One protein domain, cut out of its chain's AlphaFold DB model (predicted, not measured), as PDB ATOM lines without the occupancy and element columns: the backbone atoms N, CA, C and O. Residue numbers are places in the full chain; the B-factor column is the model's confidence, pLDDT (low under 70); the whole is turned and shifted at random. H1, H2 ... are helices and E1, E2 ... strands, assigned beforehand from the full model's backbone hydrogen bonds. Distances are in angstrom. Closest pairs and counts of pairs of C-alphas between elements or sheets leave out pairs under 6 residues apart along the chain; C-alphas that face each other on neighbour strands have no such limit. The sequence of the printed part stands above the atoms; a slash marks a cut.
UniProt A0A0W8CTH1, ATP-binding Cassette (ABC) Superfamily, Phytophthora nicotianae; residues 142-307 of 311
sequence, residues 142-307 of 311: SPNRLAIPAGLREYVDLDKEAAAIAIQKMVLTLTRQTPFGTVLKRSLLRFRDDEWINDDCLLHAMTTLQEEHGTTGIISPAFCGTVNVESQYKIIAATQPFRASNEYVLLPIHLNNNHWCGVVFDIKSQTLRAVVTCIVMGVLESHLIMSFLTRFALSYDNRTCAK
ATOM      1  N   SER A 142     258.110  77.926 273.253       71.94
ATOM      2  CA  SER A 142     257.733  76.624 272.668       71.94
ATOM      3  C   SER A 142     256.260  76.562 272.212       71.94
ATOM      4  O   SER A 142     255.384  76.676 273.069       71.94
ATOM      5  N   PRO A 143     255.988  76.311 270.906       59.94
ATOM      6  CA  PRO A 143     254.665  76.019 270.305       59.94
ATOM      7  C   PRO A 143     253.845  74.924 270.943       59.94
ATOM      8  O   PRO A 143     252.621  74.929 270.864       59.94
ATOM      9  N   ASN A 144     254.507  73.996 271.614       57.66
ATOM     10  CA  ASN A 144     253.893  72.718 271.936       57.66
ATOM     11  C   ASN A 144     252.975  72.777 273.164       57.66
ATOM     12  O   ASN A 144     252.450  71.747 273.576       57.66
ATOM     13  N   ARG A 145     252.812  73.948 273.794       51.53
ATOM     14  CA  ARG A 145     252.045  74.074 275.042       51.53
ATOM     15  C   ARG A 145     250.531  74.134 274.820       51.53
ATOM     16  O   ARG A 145     249.808  73.948 275.793       51.53
ATOM     17  N   LEU A 146     250.051  74.385 273.596       53.22
ATOM     18  CA  LEU A 146     248.630  74.612 273.307       53.22
ATOM     19  C   LEU A 146     248.197  73.944 271.994       53.22
ATOM     20  O   LEU A 146     248.975  73.815 271.050       53.22
ATOM     21  N   ALA A 147     246.941  73.493 271.947       57.00
ATOM     22  CA  ALA A 147     246.348  72.898 270.755       57.00
ATOM     23  C   ALA A 147     246.058  73.998 269.724       57.00
ATOM     24  O   ALA A 147     245.018  74.648 269.781       57.00
ATOM     25  N   ILE A 148     246.987  74.210 268.792       58.31
ATOM     26  CA  ILE A 148     246.854  75.240 267.757       58.31
ATOM     27  C   ILE A 148     245.708  74.866 266.798       58.31
ATOM     28  O   ILE A 148     245.743  73.781 266.201       58.31
ATOM     29  N   PRO A 149     244.696  75.738 266.624       57.22
ATOM     30  CA  PRO A 149     243.589  75.500 265.705       57.22
ATOM     31  C   PRO A 149     244.048  75.203 264.271       57.22
ATOM     32  O   PRO A 149     245.042  75.741 263.773       57.22
ATOM     33  N   ALA A 150     243.287  74.361 263.568       54.22
ATOM     34  CA  ALA A 150     243.506  74.119 262.146       54.22
ATOM     35  C   ALA A 150     243.362  75.442 261.366       54.22
ATOM     36  O   ALA A 150     242.330  76.099 261.462       54.22
ATOM     37  N   GLY A 151     244.406  75.830 260.625       55.44
ATOM     38  CA  GLY A 151     244.493  77.127 259.933       55.44
ATOM     39  C   GLY A 151     245.506  78.111 260.530       55.44
ATOM     40  O   GLY A 151     245.777  79.127 259.914       55.44
ATOM     41  N   LEU A 152     246.102  77.792 261.685       59.59
ATOM     42  CA  LEU A 152     247.169  78.580 262.326       59.59
ATOM     43  C   LEU A 152     248.501  77.795 262.388       59.59
ATOM     44  O   LEU A 152     249.392  78.092 263.182       59.59
ATOM     45  N   ARG A 153     248.634  76.745 261.563       59.97
ATOM     46  CA  ARG A 153     249.777  75.809 261.589       59.97
ATOM     47  C   ARG A 153     251.083  76.439 261.128       59.97
ATOM     48  O   ARG A 153     252.130  76.057 261.629       59.97
ATOM     49  N   GLU A 154     251.019  77.437 260.253       57.88
ATOM     50  CA  GLU A 154     252.184  78.227 259.834       57.88
ATOM     51  C   GLU A 154     252.942  78.891 260.997       57.88
ATOM     52  O   GLU A 154     254.089  79.292 260.833       57.88
ATOM     53  N   TYR A 155     252.334  78.986 262.184       56.78
ATOM     54  CA  TYR A 155     252.962  79.541 263.386       56.78
ATOM     55  C   TYR A 155     253.657  78.491 264.263       56.78
ATOM     56  O   TYR A 155     254.384  78.850 265.190       56.78
ATOM     57  N   VAL A 156     253.458  77.201 263.968       61.91
ATOM     58  CA  VAL A 156     254.216  76.087 264.560       61.91
ATOM     59  C   VAL A 156     255.629  76.049 263.981       61.91
ATOM     60  O   VAL A 156     256.591  75.867 264.727       61.91
ATOM     61  N   ASP A 157     255.751  76.302 262.675       66.50
ATOM     62  CA  ASP A 157     256.994  76.201 261.896       66.50
ATOM     63  C   ASP A 157     257.804  77.510 261.874       66.50
ATOM     64  O   ASP A 157     258.598  77.768 260.968       66.50
ATOM     65  N   LEU A 158     257.589  78.374 262.867       70.19
ATOM     66  CA  LEU A 158     258.234  79.674 262.938       70.19
ATOM     67  C   LEU A 158     259.758  79.549 263.069       70.19
ATOM     68  O   LEU A 158     260.256  78.963 264.036       70.19
ATOM     69  N   ASP A 159     260.499  80.201 262.172       81.81
ATOM     70  CA  ASP A 159     261.942  80.386 262.332       81.81
ATOM     71  C   ASP A 159     262.223  81.399 263.454       81.81
ATOM     72  O   ASP A 159     262.239  82.620 263.265       81.81
ATOM     73  N   LYS A 160     262.418  80.865 264.661       83.38
ATOM     74  CA  LYS A 160     262.677  81.650 265.871       83.38
ATOM     75  C   LYS A 160     263.991  82.417 265.796       83.38
ATOM     76  O   LYS A 160     264.086  83.486 266.395       83.38
ATOM     77  N   GLU A 161     264.993  81.900 265.088       87.94
ATOM     78  CA  GLU A 161     266.278  82.589 264.999       87.94
ATOM     79  C   GLU A 161     266.169  83.789 264.061       87.94
ATOM     80  O   GLU A 161     266.561  84.895 264.435       87.94
ATOM     81  N   ALA A 162     265.529  83.615 262.899       85.38
ATOM     82  CA  ALA A 162     265.225  84.730 262.008       85.38
ATOM     83  C   ALA A 162     264.381  85.807 262.714       85.38
ATOM     84  O   ALA A 162     264.677  86.997 262.599       85.38
ATOM     85  N   ALA A 163     263.378  85.405 263.503       82.94
ATOM     86  CA  ALA A 163     262.563  86.322 264.298       82.94
ATOM     87  C   ALA A 163     263.387  87.104 265.337       82.94
ATOM     88  O   ALA A 163     263.260  88.327 265.444       82.94
ATOM     89  N   ALA A 164     264.255  86.419 266.086       86.56
ATOM     90  CA  ALA A 164     265.094  87.036 267.109       86.56
ATOM     91  C   ALA A 164     266.081  88.044 266.501       86.56
ATOM     92  O   ALA A 164     266.232  89.155 267.014       86.56
ATOM     93  N   ILE A 165     266.706  87.685 265.374       88.00
ATOM     94  CA  ILE A 165     267.588  88.575 264.608       88.00
ATOM     95  C   ILE A 165     266.810  89.797 264.114       88.00
ATOM     96  O   ILE A 165     267.279  90.930 264.237       88.00
ATOM     97  N   ALA A 166     265.601  89.596 263.595       86.81
ATOM     98  CA  ALA A 166     264.791  90.683 263.067       86.81
ATOM     99  C   ALA A 166     264.346  91.672 264.168       86.81
ATOM    100  O   ALA A 166     264.315  92.880 263.928       86.81
ATOM    101  N   ILE A 167     264.106  91.207 265.403       88.69
ATOM    102  CA  ILE A 167     263.880  92.084 266.567       88.69
ATOM    103  C   ILE A 167     265.118  92.917 266.912       88.69
ATOM    104  O   ILE A 167     264.991  94.112 267.182       88.69
ATOM    105  N   GLN A 168     266.318  92.340 266.848       89.50
ATOM    106  CA  GLN A 168     267.565  93.079 267.089       89.50
ATOM    107  C   GLN A 168     267.866  94.111 265.987       89.50
ATOM    108  O   GLN A 168     268.425  95.178 266.263       89.50
ATOM    109  N   LYS A 169     267.437  93.823 264.753       90.00
ATOM    110  CA  LYS A 169     267.538  94.705 263.579       90.00
ATOM    111  C   LYS A 169     266.441  95.757 263.487       90.00
ATOM    112  O   LYS A 169     266.566  96.711 262.717       90.00
ATOM    113  N   MET A 170     265.374  95.623 264.268       89.25
ATOM    114  CA  MET A 170     264.256  96.554 264.244       89.25
ATOM    115  C   MET A 170     264.720  97.967 264.609       89.25
ATOM    116  O   MET A 170     265.243  98.210 265.696       89.25
ATOM    117  N   VAL A 171     264.478  98.925 263.711       89.44
ATOM    118  CA  VAL A 171     264.743 100.342 263.987       89.44
ATOM    119  C   VAL A 171     263.743 100.849 265.029       89.44
ATOM    120  O   VAL A 171     262.537 100.908 264.775       89.44
ATOM    121  N   LEU A 172     264.250 101.207 266.207       87.56
ATOM    122  CA  LEU A 172     263.465 101.443 267.425       87.56
ATOM    123  C   LEU A 172     262.747 102.794 267.435       87.56
ATOM    124  O   LEU A 172     261.714 102.940 268.092       87.56
ATOM    125  N   THR A 173     263.289 103.773 266.710       87.19
ATOM    126  CA  THR A 173     262.736 105.129 266.598       87.19
ATOM    127  C   THR A 173     261.673 105.251 265.510       87.19
ATOM    128  O   THR A 173     260.959 106.252 265.463       87.19
ATOM    129  N   LEU A 174     261.522 104.235 264.653       87.44
ATOM    130  CA  LEU A 174     260.497 104.258 263.620       87.44
ATOM    131  C   LEU A 174     259.101 104.115 264.215       87.44
ATOM    132  O   LEU A 174     258.843 103.350 265.150       87.44
ATOM    133  N   THR A 175     258.180 104.813 263.573       88.81
ATOM    134  CA  THR A 175     256.755 104.688 263.814       88.81
ATOM    135  C   THR A 175     256.081 103.902 262.695       88.81
ATOM    136  O   THR A 175     256.555 103.840 261.557       88.81
ATOM    137  N   ARG A 176     254.956 103.273 263.027       85.25
ATOM    138  CA  ARG A 176     254.021 102.674 262.082       85.25
ATOM    139  C   ARG A 176     252.819 103.602 261.956       85.25
ATOM    140  O   ARG A 176     252.248 104.011 262.965       85.25
ATOM    141  N   GLN A 177     252.437 103.904 260.720       88.56
ATOM    142  CA  GLN A 177     251.147 104.525 260.440       88.56
ATOM    143  C   GLN A 177     250.064 103.454 260.512       88.56
ATOM    144  O   GLN A 177     250.175 102.417 259.861       88.56
ATOM    145  N   THR A 178     249.042 103.705 261.319       85.06
ATOM    146  CA  THR A 178     247.883 102.830 261.477       85.06
ATOM    147  C   THR A 178     246.608 103.610 261.171       85.06
ATOM    148  O   THR A 178     246.607 104.841 261.275       85.06
ATOM    149  N   PRO A 179     245.493 102.925 260.877       81.94
ATOM    150  CA  PRO A 179     244.174 103.555 260.784       81.94
ATOM    151  C   PRO A 179     243.745 104.311 262.054       81.94
ATOM    152  O   PRO A 179     242.826 105.122 262.007       81.94
ATOM    153  N   PHE A 180     244.412 104.059 263.183       82.88
ATOM    154  CA  PHE A 180     244.109 104.629 264.496       82.88
ATOM    155  C   PHE A 180     245.084 105.738 264.915       82.88
ATOM    156  O   PHE A 180     244.946 106.293 266.002       82.88
ATOM    157  N   GLY A 181     246.081 106.047 264.080       85.69
ATOM    158  CA  GLY A 181     247.145 107.000 264.381       85.69
ATOM    159  C   GLY A 181     248.546 106.411 264.235       85.69
ATOM    160  O   GLY A 181     248.761 105.359 263.634       85.69
ATOM    161  N   THR A 182     249.533 107.123 264.764       90.19
ATOM    162  CA  THR A 182     250.944 106.733 264.685       90.19
ATOM    163  C   THR A 182     251.363 105.998 265.955       90.19
ATOM    164  O   THR A 182     251.203 106.542 267.042       90.19
ATOM    165  N   VAL A 183     251.953 104.807 265.825       88.56
ATOM    166  CA  VAL A 183     252.449 104.013 266.967       88.56
ATOM    167  C   VAL A 183     253.939 103.725 266.842       88.56
ATOM    168  O   VAL A 183     254.456 103.509 265.745       88.56
ATOM    169  N   LEU A 184     254.659 103.714 267.962       88.25
ATOM    170  CA  LEU A 184     256.092 103.418 267.970       88.25
ATOM    171  C   LEU A 184     256.340 101.919 267.806       88.25
ATOM    172  O   LEU A 184     255.667 101.090 268.418       88.25
ATOM    173  N   LYS A 185     257.352 101.544 267.019       84.75
ATOM    174  CA  LYS A 185     257.710 100.129 266.845       84.75
ATOM    175  C   LYS A 185     258.231  99.481 268.120       84.75
ATOM    176  O   LYS A 185     257.943  98.318 268.363       84.75
ATOM    177  N   ARG A 186     258.945 100.222 268.971       87.62
ATOM    178  CA  ARG A 186     259.465  99.684 270.241       87.62
ATOM    179  C   ARG A 186     258.376  99.175 271.195       87.62
ATOM    180  O   ARG A 186     258.696  98.388 272.076       87.62
ATOM    181  N   SER A 187     257.110  99.573 271.021       88.44
ATOM    182  CA  SER A 187     255.992  99.032 271.807       88.44
ATOM    183  C   SER A 187     255.854  97.517 271.612       88.44
ATOM    184  O   SER A 187     255.485  96.815 272.543       88.44
ATOM    185  N   LEU A 188     256.303  96.989 270.468       85.50
ATOM    186  CA  LEU A 188     256.371  95.553 270.199       85.50
ATOM    187  C   LEU A 188     257.260  94.777 271.171       85.50
ATOM    188  O   LEU A 188     257.105  93.576 271.307       85.50
ATOM    189  N   LEU A 189     258.184  95.425 271.876       89.31
ATOM    190  CA  LEU A 189     259.030  94.725 272.840       89.31
ATOM    191  C   LEU A 189     258.239  94.212 274.054       89.31
ATOM    192  O   LEU A 189     258.726  93.319 274.738       89.31
ATOM    193  N   ARG A 190     257.028  94.737 274.299       87.50
ATOM    194  CA  ARG A 190     256.104  94.272 275.352       87.50
ATOM    195  C   ARG A 190     255.402  92.961 275.016       87.50
ATOM    196  O   ARG A 190     254.767  92.372 275.872       87.50
ATOM    197  N   PHE A 191     255.515  92.493 273.783       81.19
ATOM    198  CA  PHE A 191     255.042  91.180 273.369       81.19
ATOM    199  C   PHE A 191     256.040  90.088 273.805       81.19
ATOM    200  O   PHE A 191     256.566  89.343 272.982       81.19
ATOM    201  N   ARG A 192     256.356  90.032 275.103       87.12
ATOM    202  CA  ARG A 192     257.226  89.013 275.701       87.12
ATOM    203  C   ARG A 192     256.742  88.649 277.099       87.12
ATOM    204  O   ARG A 192     256.213  89.502 277.802       87.12
ATOM    205  N   ASP A 193     257.050  87.424 277.499       80.75
ATOM    206  CA  ASP A 193     256.930  86.925 278.871       80.75
ATOM    207  C   ASP A 193     255.598  87.294 279.555       80.75
ATOM    208  O   ASP A 193     254.536  86.966 279.024       80.75
ATOM    209  N   ASP A 194     255.653  87.973 280.701       79.31
ATOM    210  CA  ASP A 194     254.530  88.435 281.518       79.31
ATOM    211  C   ASP A 194     254.283  89.956 281.403       79.31
ATOM    212  O   ASP A 194     253.579  90.557 282.223       79.31
ATOM    213  N   GLU A 195     254.842  90.600 280.374       83.81
ATOM    214  CA  GLU A 195     254.692  92.037 280.158       83.81
ATOM    215  C   GLU A 195     253.247  92.409 279.806       83.81
ATOM    216  O   GLU A 195     252.576  91.797 278.972       83.81
ATOM    217  N   TRP A 196     252.770  93.496 280.409       83.50
ATOM    218  CA  TRP A 196     251.424  93.986 280.151       83.50
ATOM    219  C   TRP A 196     251.347  94.644 278.772       83.50
ATOM    220  O   TRP A 196     252.044  95.623 278.476       83.50
ATOM    221  N   ILE A 197     250.451  94.130 277.937       84.06
ATOM    222  CA  ILE A 197     250.157  94.677 276.614       84.06
ATOM    223  C   ILE A 197     249.369  95.985 276.783       84.06
ATOM    224  O   ILE A 197     248.357  96.036 277.483       84.06
ATOM    225  N   ASN A 198     249.847  97.053 276.143       84.25
ATOM    226  CA  ASN A 198     249.203  98.368 276.146       84.25
ATOM    227  C   ASN A 198     248.465  98.644 274.824       84.25
ATOM    228  O   ASN A 198     248.523  97.847 273.884       84.25
ATOM    229  N   ASP A 199     247.815  99.803 274.739       84.81
ATOM    230  CA  ASP A 199     247.068 100.239 273.558       84.81
ATOM    231  C   ASP A 199     247.918 100.176 272.281       84.81
ATOM    232  O   ASP A 199     247.473  99.600 271.296       84.81
ATOM    233  N   ASP A 200     249.163 100.670 272.298       87.38
ATOM    234  CA  ASP A 200     250.056 100.630 271.130       87.38
ATOM    235  C   ASP A 200     250.266  99.210 270.598       87.38
ATOM    236  O   ASP A 200     250.296  98.989 269.387       87.38
ATOM    237  N   CYS A 201     250.431  98.239 271.497       85.94
ATOM    238  CA  CYS A 201     250.599  96.844 271.115       85.94
ATOM    239  C   CYS A 201     249.338  96.311 270.431       85.94
ATOM    240  O   CYS A 201     249.433  95.654 269.396       85.94
ATOM    241  N   LEU A 202     248.156  96.641 270.958       85.25
ATOM    242  CA  LEU A 202     246.893  96.288 270.315       85.25
ATOM    243  C   LEU A 202     246.694  96.992 268.983       85.25
ATOM    244  O   LEU A 202     246.236  96.369 268.034       85.25
ATOM    245  N   LEU A 203     247.060  98.264 268.877       86.19
ATOM    246  CA  LEU A 203     246.999  98.998 267.622       86.19
ATOM    247  C   LEU A 203     247.885  98.343 266.563       86.19
ATOM    248  O   LEU A 203     247.450  98.180 265.422       86.19
ATOM    249  N   HIS A 204     249.085  97.891 266.936       84.56
ATOM    250  CA  HIS A 204     249.906  97.054 266.066       84.56
ATOM    251  C   HIS A 204     249.163  95.768 265.682       84.56
ATOM    252  O   HIS A 204     249.017  95.518 264.481       84.56
ATOM    253  N   ALA A 205     248.685  94.996 266.670       80.75
ATOM    254  CA  ALA A 205     247.964  93.726 266.494       80.75
ATOM    255  C   ALA A 205     246.840  93.843 265.459       80.75
ATOM    256  O   ALA A 205     246.822  93.172 264.426       80.75
ATOM    257  N   MET A 206     245.952  94.790 265.722       83.19
ATOM    258  CA  MET A 206     244.775  95.084 264.929       83.19
ATOM    259  C   MET A 206     245.122  95.568 263.523       83.19
ATOM    260  O   MET A 206     244.522  95.120 262.552       83.19
ATOM    261  N   THR A 207     246.118  96.445 263.384       84.25
ATOM    262  CA  THR A 207     246.498  96.957 262.061       84.25
ATOM    263  C   THR A 207     247.009  95.841 261.157       84.25
ATOM    264  O   THR A 207     246.625  95.781 259.995       84.25
ATOM    265  N   THR A 208     247.842  94.927 261.668       80.25
ATOM    266  CA  THR A 208     248.306  93.797 260.844       80.25
ATOM    267  C   THR A 208     247.159  92.860 260.505       80.25
ATOM    268  O   THR A 208     247.064  92.435 259.363       80.25
ATOM    269  N   LEU A 209     246.257  92.592 261.452       77.81
ATOM    270  CA  LEU A 209     245.097  91.752 261.181       77.81
ATOM    271  C   LEU A 209     244.224  92.342 260.065       77.81
ATOM    272  O   LEU A 209     243.772  91.611 259.195       77.81
ATOM    273  N   GLN A 210     244.035  93.663 260.044       78.44
ATOM    274  CA  GLN A 210     243.312  94.337 258.966       78.44
ATOM    275  C   GLN A 210     244.068  94.308 257.628       78.44
ATOM    276  O   GLN A 210     243.439  94.194 256.578       78.44
ATOM    277  N   GLU A 211     245.404  94.406 257.645       82.25
ATOM    278  CA  GLU A 211     246.239  94.264 256.441       82.25
ATOM    279  C   GLU A 211     246.165  92.842 255.853       82.25
ATOM    280  O   GLU A 211     246.162  92.685 254.634       82.25
ATOM    281  N   GLU A 212     246.094  91.816 256.704       75.75
ATOM    282  CA  GLU A 212     246.018  90.406 256.295       75.75
ATOM    283  C   GLU A 212     244.595  89.979 255.923       75.75
ATOM    284  O   GLU A 212     244.395  89.198 254.991       75.75
ATOM    285  N   HIS A 213     243.599  90.536 256.609       78.06
ATOM    286  CA  HIS A 213     242.181  90.269 256.410       78.06
ATOM    287  C   HIS A 213     241.454  91.568 256.066       78.06
ATOM    288  O   HIS A 213     240.753  92.152 256.896       78.06
ATOM    289  N   GLY A 214     241.587  91.998 254.808       76.06
ATOM    290  CA  GLY A 214     241.031  93.261 254.300       76.06
ATOM    291  C   GLY A 214     239.505  93.411 254.395       76.06
ATOM    292  O   GLY A 214     238.981  94.488 254.125       76.06
ATOM    293  N   THR A 215     238.790  92.357 254.791       82.75
ATOM    294  CA  THR A 215     237.352  92.354 255.093       82.75
ATOM    295  C   THR A 215     237.042  92.547 256.583       82.75
ATOM    296  O   THR A 215     235.901  92.368 257.007       82.75
ATOM    297  N   THR A 216     238.025  92.913 257.405       83.12
ATOM    298  CA  THR A 216     237.839  93.122 258.846       83.12
ATOM    299  C   THR A 216     237.798  94.611 259.173       83.12
ATOM    300  O   THR A 216     238.759  95.353 258.958       83.12
ATOM    301  N   GLY A 217     236.673  95.064 259.721       86.62
ATOM    302  CA  GLY A 217     236.560  96.371 260.353       86.62
ATOM    303  C   GLY A 217     237.058  96.317 261.790       86.62
ATOM    304  O   GLY A 217     236.868  95.323 262.485       86.62
ATOM    305  N   ILE A 218     237.693  97.383 262.265       86.31
ATOM    306  CA  ILE A 218     238.220  97.418 263.630       86.31
ATOM    307  C   ILE A 218     237.863  98.741 264.288       86.31
ATOM    308  O   ILE A 218     238.105  99.808 263.728       86.31
ATOM    309  N   ILE A 219     237.309  98.661 265.494       87.00
ATOM    310  CA  ILE A 219     237.116  99.806 266.378       87.00
ATOM    311  C   ILE A 219     238.390  99.983 267.209       87.00
ATOM    312  O   ILE A 219     238.915  99.018 267.759       87.00
ATOM    313  N   SER A 220     238.895 101.215 267.303       86.44
ATOM    314  CA  SER A 220     240.105 101.507 268.083       86.44
ATOM    315  C   SER A 220     239.950 101.073 269.553       86.44
ATOM    316  O   SER A 220     238.932 101.422 270.155       86.44
ATOM    317  N   PRO A 221     240.966 100.439 270.177       80.69
ATOM    318  CA  PRO A 221     241.016 100.190 271.623       80.69
ATOM    319  C   PRO A 221     240.746 101.440 272.478       80.69
ATOM    320  O   PRO A 221     240.149 101.345 273.549       80.69
ATOM    321  N   ALA A 222     241.106 102.629 271.975       82.56
ATOM    322  CA  ALA A 222     240.868 103.905 272.653       82.56
ATOM    323  C   ALA A 222     239.372 104.223 272.857       82.56
ATOM    324  O   ALA A 222     239.026 105.051 273.704       82.56
ATOM    325  N   PHE A 223     238.472 103.573 272.109       85.06
ATOM    326  CA  PHE A 223     237.025 103.754 272.232       85.06
ATOM    327  C   PHE A 223     236.539 103.501 273.665       85.06
ATOM    328  O   PHE A 223     235.837 104.341 274.226       85.06
ATOM    329  N   CYS A 224     236.964 102.398 274.291       79.00
ATOM    330  CA  CYS A 224     236.500 102.006 275.626       79.00
ATOM    331  C   CYS A 224     236.988 102.936 276.744       79.00
ATOM    332  O   CYS A 224     236.298 103.093 277.747       79.00
ATOM    333  N   GLY A 225     238.153 103.571 276.575       78.88
ATOM    334  CA  GLY A 225     238.684 104.552 277.527       78.88
ATOM    335  C   GLY A 225     238.139 105.971 277.332       78.88
ATOM    336  O   GLY A 225     238.350 106.841 278.176       78.88
ATOM    337  N   THR A 226     237.440 106.232 276.225       82.69
ATOM    338  CA  THR A 226     236.930 107.565 275.898       82.69
ATOM    339  C   THR A 226     235.566 107.776 276.545       82.69
ATOM    340  O   THR A 226     234.600 107.128 276.167       82.69
ATOM    341  N   VAL A 227     235.461 108.705 277.498       83.38
ATOM    342  CA  VAL A 227     234.205 108.975 278.234       83.38
ATOM    343  C   VAL A 227     233.209 109.797 277.406       83.38
ATOM    344  O   VAL A 227     231.997 109.646 277.540       83.38
ATOM    345  N   ASN A 228     233.706 110.687 276.545       90.81
ATOM    346  CA  ASN A 228     232.865 111.578 275.753       90.81
ATOM    347  C   ASN A 228     232.291 110.853 274.519       90.81
ATOM    348  O   ASN A 228     233.037 110.378 273.664       90.81
ATOM    349  N   VAL A 229     230.961 110.837 274.406       87.38
ATOM    350  CA  VAL A 229     230.220 110.177 273.317       87.38
ATOM    351  C   VAL A 229     230.544 110.762 271.934       87.38
ATOM    352  O   VAL A 229     230.691 110.023 270.965       87.38
ATOM    353  N   GLU A 230     230.713 112.079 271.807       89.50
ATOM    354  CA  GLU A 230     231.100 112.715 270.540       89.50
ATOM    355  C   GLU A 230     232.502 112.267 270.096       89.50
ATOM    356  O   GLU A 230     232.730 111.951 268.927       89.50
ATOM    357  N   SER A 231     233.446 112.181 271.037       87.00
ATOM    358  CA  SER A 231     234.788 111.651 270.783       87.00
ATOM    359  C   SER A 231     234.759 110.169 270.405       87.00
ATOM    360  O   SER A 231     235.463 109.767 269.481       87.00
ATOM    361  N   GLN A 232     233.911 109.366 271.051       88.00
ATOM    362  CA  GLN A 232     233.683 107.968 270.678       88.00
ATOM    363  C   GLN A 232     233.185 107.835 269.228       88.00
ATOM    364  O   GLN A 232     233.727 107.033 268.463       88.00
ATOM    365  N   TYR A 233     232.219 108.663 268.811       86.88
ATOM    366  CA  TYR A 233     231.760 108.695 267.419       86.88
ATOM    367  C   TYR A 233     232.875 109.085 266.448       86.88
ATOM    368  O   TYR A 233     233.007 108.454 265.402       86.88
ATOM    369  N   LYS A 234     233.712 110.074 266.793       86.50
ATOM    370  CA  LYS A 234     234.871 110.461 265.967       86.50
ATOM    371  C   LYS A 234     235.858 109.301 265.796       86.50
ATOM    372  O   LYS A 234     236.326 109.070 264.684       86.50
ATOM    373  N   ILE A 235     236.127 108.545 266.861       84.38
ATOM    374  CA  ILE A 235     237.014 107.369 266.833       84.38
ATOM    375  C   ILE A 235     236.465 106.274 265.905       84.38
ATOM    376  O   ILE A 235     237.207 105.733 265.082       84.38
ATOM    377  N   ILE A 236     235.166 105.966 265.997       86.94
ATOM    378  CA  ILE A 236     234.518 104.988 265.107       86.94
ATOM    379  C   ILE A 236     234.524 105.497 263.659       86.94
ATOM    380  O   ILE A 236     234.869 104.764 262.734       86.94
ATOM    381  N   ALA A 237     234.173 106.766 263.445       84.81
ATOM    382  CA  ALA A 237     234.091 107.353 262.112       84.81
ATOM    383  C   ALA A 237     235.452 107.393 261.396       84.81
ATOM    384  O   ALA A 237     235.496 107.224 260.179       84.81
ATOM    385  N   ALA A 238     236.557 107.568 262.129       81.81
ATOM    386  CA  ALA A 238     237.903 107.625 261.558       81.81
ATOM    387  C   ALA A 238     238.322 106.319 260.861       81.81
ATOM    388  O   ALA A 238     239.005 106.347 259.841       81.81
ATOM    389  N   THR A 239     237.882 105.177 261.388       78.12
ATOM    390  CA  THR A 239     238.291 103.839 260.926       78.12
ATOM    391  C   THR A 239     237.249 103.174 260.031       78.12
ATOM    392  O   THR A 239     237.547 102.187 259.363       78.12
ATOM    393  N   GLN A 240     236.036 103.738 259.986       86.12
ATOM    394  CA  GLN A 240     234.888 103.257 259.214       86.12
ATOM    395  C   GLN A 240     234.713 101.724 259.288       86.12
ATOM    396  O   GLN A 240     234.679 101.047 258.257       86.12
ATOM    397  N   PRO A 241     234.597 101.153 260.502       86.56
ATOM    398  CA  PRO A 241     234.619  99.707 260.694       86.56
ATOM    399  C   PRO A 241     233.381  99.020 260.104       86.56
ATOM    400  O   PRO A 241     233.468  97.874 259.685       86.56
ATOM    401  N   PHE A 242     232.255  99.724 259.978       86.94
ATOM    402  CA  PHE A 242     230.982  99.188 259.477       86.94
ATOM    403  C   PHE A 242     230.773  99.381 257.961       86.94
ATOM    404  O   PHE A 242     229.643  99.517 257.497       86.94
ATOM    405  N   ARG A 243     231.846  99.447 257.163       85.69
ATOM    406  CA  ARG A 243     231.734  99.509 255.695       85.69
ATOM    407  C   ARG A 243     231.162  98.206 255.132       85.69
ATOM    408  O   ARG A 243     231.478  97.133 255.626       85.69
ATOM    409  N   ALA A 244     230.410  98.296 254.033       83.00
ATOM    410  CA  ALA A 244     229.785  97.139 253.375       83.00
ATOM    411  C   ALA A 244     230.783  96.072 252.881       83.00
ATOM    412  O   ALA A 244     230.413  94.917 252.692       83.00
ATOM    413  N   SER A 245     232.046  96.452 252.664       85.75
ATOM    414  CA  SER A 245     233.129  95.525 252.327       85.75
ATOM    415  C   SER A 245     233.539  94.621 253.491       85.75
ATOM    416  O   SER A 245     234.166  93.591 253.256       85.75
ATOM    417  N   ASN A 246     233.221  95.009 254.728       86.06
ATOM    418  CA  ASN A 246     233.656  94.297 255.917       86.06
ATOM    419  C   ASN A 246     232.652  93.203 256.285       86.06
ATOM    420  O   ASN A 246     231.441  93.414 256.301       86.06
ATOM    421  N   GLU A 247     233.177  92.024 256.587       83.62
ATOM    422  CA  GLU A 247     232.417  90.843 256.995       83.62
ATOM    423  C   GLU A 247     232.329  90.750 258.514       83.62
ATOM    424  O   GLU A 247     231.279  90.421 259.067       83.62
ATOM    425  N   TYR A 248     233.425  91.124 259.172       82.31
ATOM    426  CA  TYR A 248     233.574  91.098 260.615       82.31
ATOM    427  C   TYR A 248     233.948  92.480 261.134       82.31
ATOM    428  O   TYR A 248     234.693  93.214 260.480       82.31
ATOM    429  N   VAL A 249     233.474  92.822 262.331       84.62
ATOM    430  CA  VAL A 249     233.977  93.966 263.097       84.62
ATOM    431  C   VAL A 249     234.544  93.504 264.424       84.62
ATOM    432  O   VAL A 249     233.898  92.763 265.158       84.62
ATOM    433  N   LEU A 250     235.749  93.966 264.738       84.88
ATOM    434  CA  LEU A 250     236.433  93.685 265.992       84.88
ATOM    435  C   LEU A 250     236.402  94.905 266.902       84.88
ATOM    436  O   LEU A 250     236.711  96.022 266.481       84.88
ATOM    437  N   LEU A 251     236.071  94.670 268.165       84.81
ATOM    438  CA  LEU A 251     236.116  95.656 269.233       84.81
ATOM    439  C   LEU A 251     237.008  95.132 270.365       84.81
ATOM    440  O   LEU A 251     236.569  94.286 271.148       84.81
ATOM    441  N   PRO A 252     238.250  95.626 270.470       84.00
ATOM    442  CA  PRO A 252     239.074  95.455 271.656       84.00
ATOM    443  C   PRO A 252     238.484  96.268 272.814       84.00
ATOM    444  O   PRO A 252     238.192  97.452 272.662       84.00
ATOM    445  N   ILE A 253     238.325  95.638 273.974       81.19
ATOM    446  CA  ILE A 253     237.759  96.235 275.184       81.19
ATOM    447  C   ILE A 253     238.796  96.186 276.294       81.19
ATOM    448  O   ILE A 253     239.234  95.106 276.681       81.19
ATOM    449  N   HIS A 254     239.144  97.348 276.841       82.00
ATOM    450  CA  HIS A 254     239.933  97.434 278.064       82.00
ATOM    451  C   HIS A 254     238.999  97.480 279.276       82.00
ATOM    452  O   HIS A 254     238.250  98.440 279.458       82.00
ATOM    453  N   LEU A 255     239.021  96.442 280.104       77.81
ATOM    454  CA  LEU A 255     238.213  96.333 281.312       77.81
ATOM    455  C   LEU A 255     239.019  96.795 282.528       77.81
ATOM    456  O   LEU A 255     240.037  96.194 282.881       77.81
ATOM    457  N   ASN A 256     238.525  97.843 283.195       75.62
ATOM    458  CA  ASN A 256     239.005  98.339 284.492       75.62
ATOM    459  C   ASN A 256     240.525  98.562 284.581       75.62
ATOM    460  O   ASN A 256     241.113  98.368 285.643       75.62
ATOM    461  N   ASN A 257     241.167  98.943 283.475       73.38
ATOM    462  CA  ASN A 257     242.620  99.104 283.382       73.38
ATOM    463  C   ASN A 257     243.444  97.871 283.796       73.38
ATOM    464  O   ASN A 257     244.587  98.007 284.226       73.38
ATOM    465  N   ASN A 258     242.854  96.680 283.706       76.56
ATOM    466  CA  ASN A 258     243.454  95.443 284.201       76.56
ATOM    467  C   ASN A 258     243.415  94.312 283.171       76.56
ATOM    468  O   ASN A 258     244.224  93.391 283.211       76.56
ATOM    469  N   HIS A 259     242.446  94.336 282.260       76.81
ATOM    470  CA  HIS A 259     242.201  93.204 281.386       76.81
ATOM    471  C   HIS A 259     241.786  93.640 279.994       76.81
ATOM    472  O   HIS A 259     241.069  94.623 279.837       76.81
ATOM    473  N   TRP A 260     242.186  92.872 278.990       77.38
ATOM    474  CA  TRP A 260     241.741  93.069 277.621       77.38
ATOM    475  C   TRP A 260     240.711  92.011 277.238       77.38
ATOM    476  O   TRP A 260     240.765  90.871 277.675       77.38
ATOM    477  N   CYS A 261     239.730  92.385 276.436       75.50
ATOM    478  CA  CYS A 261     238.723  91.494 275.878       75.50
ATOM    479  C   CYS A 261     238.510  91.837 274.410       75.50
ATOM    480  O   CYS A 261     238.853  92.930 273.965       75.50
ATOM    481  N   GLY A 262     237.934  90.909 273.657       75.31
ATOM    482  CA  GLY A 262     237.524  91.141 272.281       75.31
ATOM    483  C   GLY A 262     236.047  90.832 272.104       75.31
ATOM    484  O   GLY A 262     235.552  89.827 272.617       75.31
ATOM    485  N   VAL A 263     235.358  91.680 271.350       75.38
ATOM    486  CA  VAL A 263     234.050  91.361 270.774       75.38
ATOM    487  C   VAL A 263     234.203  91.283 269.267       75.38
ATOM    488  O   VAL A 263     234.758  92.190 268.645       75.38
ATOM    489  N   VAL A 264     233.702  90.196 268.694       78.00
ATOM    490  CA  VAL A 264     233.587  90.026 267.245       78.00
ATOM    491  C   VAL A 264     232.123  90.167 266.865       78.00
ATOM    492  O   VAL A 264     231.274  89.495 267.447       78.00
ATOM    493  N   PHE A 265     231.840  91.027 265.894       75.81
ATOM    494  CA  PHE A 265     230.542  91.151 265.248       75.81
ATOM    495  C   PHE A 265     230.625  90.521 263.861       75.81
ATOM    496  O   PHE A 265     231.402  90.981 263.029       75.81
ATOM    497  N   ASP A 266     229.815  89.499 263.602       79.81
ATOM    498  CA  ASP A 266     229.582  88.990 262.250       79.81
ATOM    499  C   ASP A 266     228.430  89.779 261.617       79.81
ATOM    500  O   ASP A 266     227.269  89.617 262.002       79.81
ATOM    501  N   ILE A 267     228.762  90.668 260.679       74.88
ATOM    502  CA  ILE A 267     227.807  91.608 260.076       74.88
ATOM    503  C   ILE A 267     227.070  90.974 258.891       74.88
ATOM    504  O   ILE A 267     225.974  91.410 258.538       74.88
ATOM    505  N   LYS A 268     227.640  89.932 258.273       70.19
ATOM    506  CA  LYS A 268     227.002  89.225 257.154       70.19
ATOM    507  C   LYS A 268     226.030  88.146 257.616       70.19
ATOM    508  O   LYS A 268     225.128  87.775 256.863       70.19
ATOM    509  N   SER A 269     226.175  87.651 258.839       65.38
ATOM    510  CA  SER A 269     225.190  86.758 259.431       65.38
ATOM    511  C   SER A 269     223.896  87.511 259.776       65.38
ATOM    512  O   SER A 269     223.912  88.605 260.334       65.38
ATOM    513  N   GLN A 270     222.734  86.916 259.483       47.94
ATOM    514  CA  GLN A 270     221.414  87.492 259.809       47.94
ATOM    515  C   GLN A 270     221.136  87.579 261.327       47.94
ATOM    516  O   GLN A 270     220.065  88.009 261.748       47.94
ATOM    517  N   THR A 271     222.082  87.151 262.165       49.16
ATOM    518  CA  THR A 271     222.022  87.218 263.626       49.16
ATOM    519  C   THR A 271     223.297  87.878 264.121       49.16
ATOM    520  O   THR A 271     224.358  87.287 263.997       49.16
ATOM    521  N   LEU A 272     223.203  89.059 264.737       49.34
ATOM    522  CA  LEU A 272     224.327  89.661 265.460       49.34
ATOM    523  C   LEU A 272     224.820  88.680 266.533       49.34
ATOM    524  O   LEU A 272     224.247  88.575 267.616       49.34
ATOM    525  N   ARG A 273     225.878  87.932 266.221       46.31
ATOM    526  CA  ARG A 273     226.570  87.078 267.181       46.31
ATOM    527  C   ARG A 273     227.717  87.883 267.757       46.31
ATOM    528  O   ARG A 273     228.746  88.032 267.112       46.31
ATOM    529  N   ALA A 274     227.518  88.408 268.962       44.22
ATOM    530  CA  ALA A 274     228.610  88.921 269.771       44.22
ATOM    531  C   ALA A 274     229.283  87.728 270.455       44.22
ATOM    532  O   ALA A 274     228.764  87.188 271.432       44.22
ATOM    533  N   VAL A 275     230.426  87.295 269.928       43.88
ATOM    534  CA  VAL A 275     231.290  86.373 270.669       43.88
ATOM    535  C   VAL A 275     232.178  87.232 271.557       43.88
ATOM    536  O   VAL A 275     233.046  87.951 271.064       43.88
ATOM    537  N   VAL A 276     231.907  87.204 272.863       37.56
ATOM    538  CA  VAL A 276     232.778  87.814 273.869       37.56
ATOM    539  C   VAL A 276     233.878  86.812 274.169       37.56
ATOM    540  O   VAL A 276     233.670  85.847 274.905       37.56
ATOM    541  N   THR A 277     235.052  87.037 273.595       40.12
ATOM    542  CA  THR A 277     236.245  86.281 273.963       40.12
ATOM    543  C   THR A 277     237.011  87.113 274.980       40.12
ATOM    544  O   THR A 277     237.539  88.182 274.659       40.12
ATOM    545  N   CYS A 278     237.074  86.637 276.225       31.77
ATOM    546  CA  CYS A 278     238.031  87.158 277.195       31.77
ATOM    547  C   CYS A 278     239.420  86.724 276.739       31.77
ATOM    548  O   CYS A 278     239.857  85.606 277.008       31.77
ATOM    549  N   ILE A 279     240.098  87.592 275.994       37.84
ATOM    550  CA  ILE A 279     241.508  87.397 275.705       37.84
ATOM    551  C   ILE A 279     242.246  87.845 276.958       37.84
ATOM    552  O   ILE A 279     242.623  89.007 277.072       37.84
ATOM    553  N   VAL A 280     242.469  86.924 277.899       30.31
ATOM    554  CA  VAL A 280     243.445  87.160 278.963       30.31
ATOM    555  C   VAL A 280     244.792  87.358 278.284       30.31
ATOM    556  O   VAL A 280     245.515  86.410 278.029       30.31
ATOM    557  N   MET A 281     245.130  88.603 277.958       37.41
ATOM    558  CA  MET A 281     246.387  88.958 277.303       37.41
ATOM    559  C   MET A 281     247.593  88.834 278.248       37.41
ATOM    560  O   MET A 281     248.700  89.148 277.843       37.41
ATOM    561  N   GLY A 282     247.400  88.336 279.478       29.25
ATOM    562  CA  GLY A 282     248.470  87.737 280.290       29.25
ATOM    563  C   GLY A 282     248.834  86.307 279.861       29.25
ATOM    564  O   GLY A 282     249.798  85.740 280.356       29.25
ATOM    565  N   VAL A 283     248.055  85.717 278.950       30.41
ATOM    566  CA  VAL A 283     248.259  84.409 278.314       30.41
ATOM    567  C   VAL A 283     247.711  84.481 276.879       30.41
ATOM    568  O   VAL A 283     246.948  83.625 276.435       30.41
ATOM    569  N   LEU A 284     248.062  85.530 276.126       35.78
ATOM    570  CA  LEU A 284     248.011  85.385 274.674       35.78
ATOM    571  C   LEU A 284     249.108  84.395 274.328       35.78
ATOM    572  O   LEU A 284     250.278  84.625 274.629       35.78
ATOM    573  N   GLU A 285     248.682  83.271 273.768       42.62
ATOM    574  CA  GLU A 285     249.530  82.175 273.345       42.62
ATOM    575  C   GLU A 285     250.786  82.744 272.702       42.62
ATOM    576  O   GLU A 285     250.710  83.531 271.751       42.62
ATOM    577  N   SER A 286     251.936  82.334 273.224       38.38
ATOM    578  CA  SER A 286     253.251  82.661 272.696       38.38
ATOM    579  C   SER A 286     253.273  82.666 271.161       38.38
ATOM    580  O   SER A 286     253.945  83.484 270.566       38.38
ATOM    581  N   HIS A 287     252.486  81.818 270.497       38.84
ATOM    582  CA  HIS A 287     252.436  81.651 269.042       38.84
ATOM    583  C   HIS A 287     251.747  82.782 268.284       38.84
ATOM    584  O   HIS A 287     252.245  83.148 267.226       38.84
ATOM    585  N   LEU A 288     250.676  83.384 268.809       39.09
ATOM    586  CA  LEU A 288     250.024  84.537 268.172       39.09
ATOM    587  C   LEU A 288     250.886  85.791 268.306       39.09
ATOM    588  O   LEU A 288     251.029  86.553 267.356       39.09
ATOM    589  N   ILE A 289     251.531  85.952 269.460       45.31
ATOM    590  CA  ILE A 289     252.483  87.030 269.712       45.31
ATOM    591  C   ILE A 289     253.740  86.872 268.840       45.31
ATOM    592  O   ILE A 289     254.178  87.820 268.194       45.31
ATOM    593  N   MET A 290     254.293  85.664 268.770       38.62
ATOM    594  CA  MET A 290     255.471  85.339 267.965       38.62
ATOM    595  C   MET A 290     255.199  85.426 266.463       38.62
ATOM    596  O   MET A 290     256.025  85.949 265.722       38.62
ATOM    597  N   SER A 291     254.033  84.959 266.015       41.28
ATOM    598  CA  SER A 291     253.519  85.149 264.655       41.28
ATOM    599  C   SER A 291     253.467  86.627 264.291       41.28
ATOM    600  O   SER A 291     254.024  87.056 263.277       41.28
ATOM    601  N   PHE A 292     252.857  87.411 265.176       46.28
ATOM    602  CA  PHE A 292     252.669  88.832 265.004       46.28
ATOM    603  C   PHE A 292     254.009  89.582 264.960       46.28
ATOM    604  O   PHE A 292     254.254  90.361 264.038       46.28
ATOM    605  N   LEU A 293     254.921  89.293 265.894       39.50
ATOM    606  CA  LEU A 293     256.267  89.865 265.930       39.50
ATOM    607  C   LEU A 293     257.110  89.462 264.718       39.50
ATOM    608  O   LEU A 293     257.812  90.302 264.163       39.50
ATOM    609  N   THR A 294     257.025  88.211 264.269       36.84
ATOM    610  CA  THR A 294     257.869  87.693 263.184       36.84
ATOM    611  C   THR A 294     257.380  88.134 261.815       36.84
ATOM    612  O   THR A 294     258.196  88.565 261.006       36.84
ATOM    613  N   ARG A 295     256.067  88.136 261.544       45.25
ATOM    614  CA  ARG A 295     255.544  88.757 260.317       45.25
ATOM    615  C   ARG A 295     255.838  90.251 260.298       45.25
ATOM    616  O   ARG A 295     256.216  90.767 259.253       45.25
ATOM    617  N   PHE A 296     255.766  90.936 261.439       40.97
ATOM    618  CA  PHE A 296     256.113  92.354 261.506       40.97
ATOM    619  C   PHE A 296     257.609  92.617 261.272       40.97
ATOM    620  O   PHE A 296     257.974  93.576 260.585       40.97
ATOM    621  N   ALA A 297     258.482  91.764 261.809       34.78
ATOM    622  CA  ALA A 297     259.923  91.901 261.660       34.78
ATOM    623  C   ALA A 297     260.406  91.484 260.250       34.78
ATOM    624  O   ALA A 297     261.223  92.185 259.657       34.78
ATOM    625  N   LEU A 298     259.818  90.436 259.654       32.28
ATOM    626  CA  LEU A 298     260.124  89.959 258.295       32.28
ATOM    627  C   LEU A 298     259.455  90.786 257.181       32.28
ATOM    628  O   LEU A 298     260.046  90.972 256.116       32.28
ATOM    629  N   SER A 299     258.244  91.332 257.382       35.88
ATOM    630  CA  SER A 299     257.601  92.164 256.350       35.88
ATOM    631  C   SER A 299     258.299  93.509 256.171       35.88
ATOM    632  O   SER A 299     258.134  94.142 255.128       35.88
ATOM    633  N   TYR A 300     259.034  93.984 257.180       38.53
ATOM    634  CA  TYR A 300     259.789  95.225 257.060       38.53
ATOM    635  C   TYR A 300     261.058  95.042 256.235       38.53
ATOM    636  O   TYR A 300     261.289  95.877 255.370       38.53
ATOM    637  N   ASP A 301     261.798  93.942 256.396       35.09
ATOM    638  CA  ASP A 301     263.012  93.680 255.606       35.09
ATOM    639  C   ASP A 301     262.697  93.655 254.093       35.09
ATOM    640  O   ASP A 301     263.290  94.381 253.289       35.09
ATOM    641  N   ASN A 302     261.606  92.979 253.715       31.69
ATOM    642  CA  ASN A 302     261.169  92.888 252.317       31.69
ATOM    643  C   ASN A 302     260.577  94.191 251.741       31.69
ATOM    644  O   ASN A 302     260.697  94.437 250.537       31.69
ATOM    645  N   ARG A 303     259.967  95.067 252.557       32.81
ATOM    646  CA  ARG A 303     259.438  96.362 252.073       32.81
ATOM    647  C   ARG A 303     260.523  97.444 251.954       32.81
ATOM    648  O   ARG A 303     260.332  98.375 251.170       32.81
ATOM    649  N   THR A 304     261.657  97.323 252.655       29.91
ATOM    650  CA  THR A 304     262.828  98.202 252.446       29.91
ATOM    651  C   THR A 304     263.671  97.788 251.239       29.91
ATOM    652  O   THR A 304     264.124  98.668 250.510       29.91
ATOM    653  N   CYS A 305     263.793  96.491 250.933       26.39
ATOM    654  CA  CYS A 305     264.472  96.045 249.708       26.39
ATOM    655  C   CYS A 305     263.658  96.312 248.427       26.39
ATOM    656  O   CYS A 305     264.229  96.698 247.410       26.39
ATOM    657  N   ALA A 306     262.324  96.216 248.467       25.83
ATOM    658  CA  ALA A 306     261.483  96.442 247.282       25.83
ATOM    659  C   ALA A 306     261.403  97.915 246.817       25.83
ATOM    660  O   ALA A 306     260.916  98.187 245.719       25.83
ATOM    661  N   LYS A 307     261.883  98.878 247.620       26.81
ATOM    662  CA  LYS A 307     261.963 100.303 247.237       26.81
ATOM    663  C   LYS A 307     263.362 100.769 246.819       26.81
ATOM    664  O   LYS A 307     263.492 101.914 246.403       26.81
TER     665      LYS A 307
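This is residues 142 to 307 of the 311 residues of the protein "ATP-binding Cassette (ABC) Superfamily" of Phytophthora nicotianae (UniProt A0A0W8CTH1). A four-stranded, twisted sheet, E3 to E6, makes one end of the domain, and helices H1, H2 and H6 make the other, with helix H3 in the middle between them. The small hairpin E1 E2 packs beside H3, and H4 and H5 lie by the E3 edge of the sheet. The printed part has 166 residues with six named helices and six named strands, along the chain H1 E1 E2 H2 H3 E3 H4 H5 E4 E5 E6 H6; the class is mixed. The sheet's order is E3 E4 E5 E6, mixed, while E1 and E2 are antiparallel. The whole is compact, with a radius of gyration of the C-alphas of 16.4 A and spans of 44 by 36 by 33 A.

In the sheet, E3 is residues 216 to 218, E4 248 to 255, 21.8 A long, E5 259 to 266, 23.3 A, and E6 274 to 277. C-alpha 248 is at (233.574, 91.098, 260.615). H3 is residues 199 to 212, 19.9 A; H4 is 222 to 225 and H5 229 to 239, 16.1 A. H1 is residues 160 to 169, 14.1 A, beginning at (262.677, 81.650, 265.871). E1 is residues 175 to 178, E2 181 to 184 and H2 185 to 190. H6, residues 286 to 305, 28.9 A, ends at (264.472, 96.045, 249.708).

E4, E5 and E6 form a meander, each strand the antiparallel neighbour of the one before, with N 251 and O 263 at 2.8 A and N 262 and O 277 at 2.9 A. E3 is parallel to E4, with N 217 and O 248 at 2.8 A; E3, H4 H5, E4 form a strand-helix-strand unit, two parallel strands joined through helices, with a right-handed crossover. H3 is on the sheet, in two layers, at a height over the sheet of 9.0 A. H4 only grazes the sheet with residues 222 to 225 and touches H5, the C-alphas of Phe 223 and Gln 232 being closest at 5.6 A. E1 and E2 are a hairpin, with N 176 and O 183 at 2.8 A; the closest C-alphas of E2 and H3, Val 183 and Asp 200, are 5.9 A apart. H2 touches residues 200 to 204 of H3, with the C-alphas of Ser 187 and Cys 201 closest at 5.9 A. H6 touches H1 with residues 293 to 298 alone, at a steep tilt of 56 degrees, the same way; the C-alphas of Ala 163 and Thr 294 are closest at 5.0 A. Every O i to N i+4 pair is within hydrogen-bond range in H1 and H3, against 6 of 7 in H5, 14 of 16 in H6 and 0 of 2 in H2, which has 3 of 3 O i to N i+3 pairs; H4 is too short for an i+4 pair.

The C-alphas of Gln 168 and Gln 270, the two farthest apart, are 47.1 A apart. The printed part has no cut, and no link between named elements is long. Residues 302 to 307, of which 302 to 305 belong to H6, stand free. Mean pLDDT of the printed part is 70.5; residues 143 to 157 and 269 to 307 are under 70.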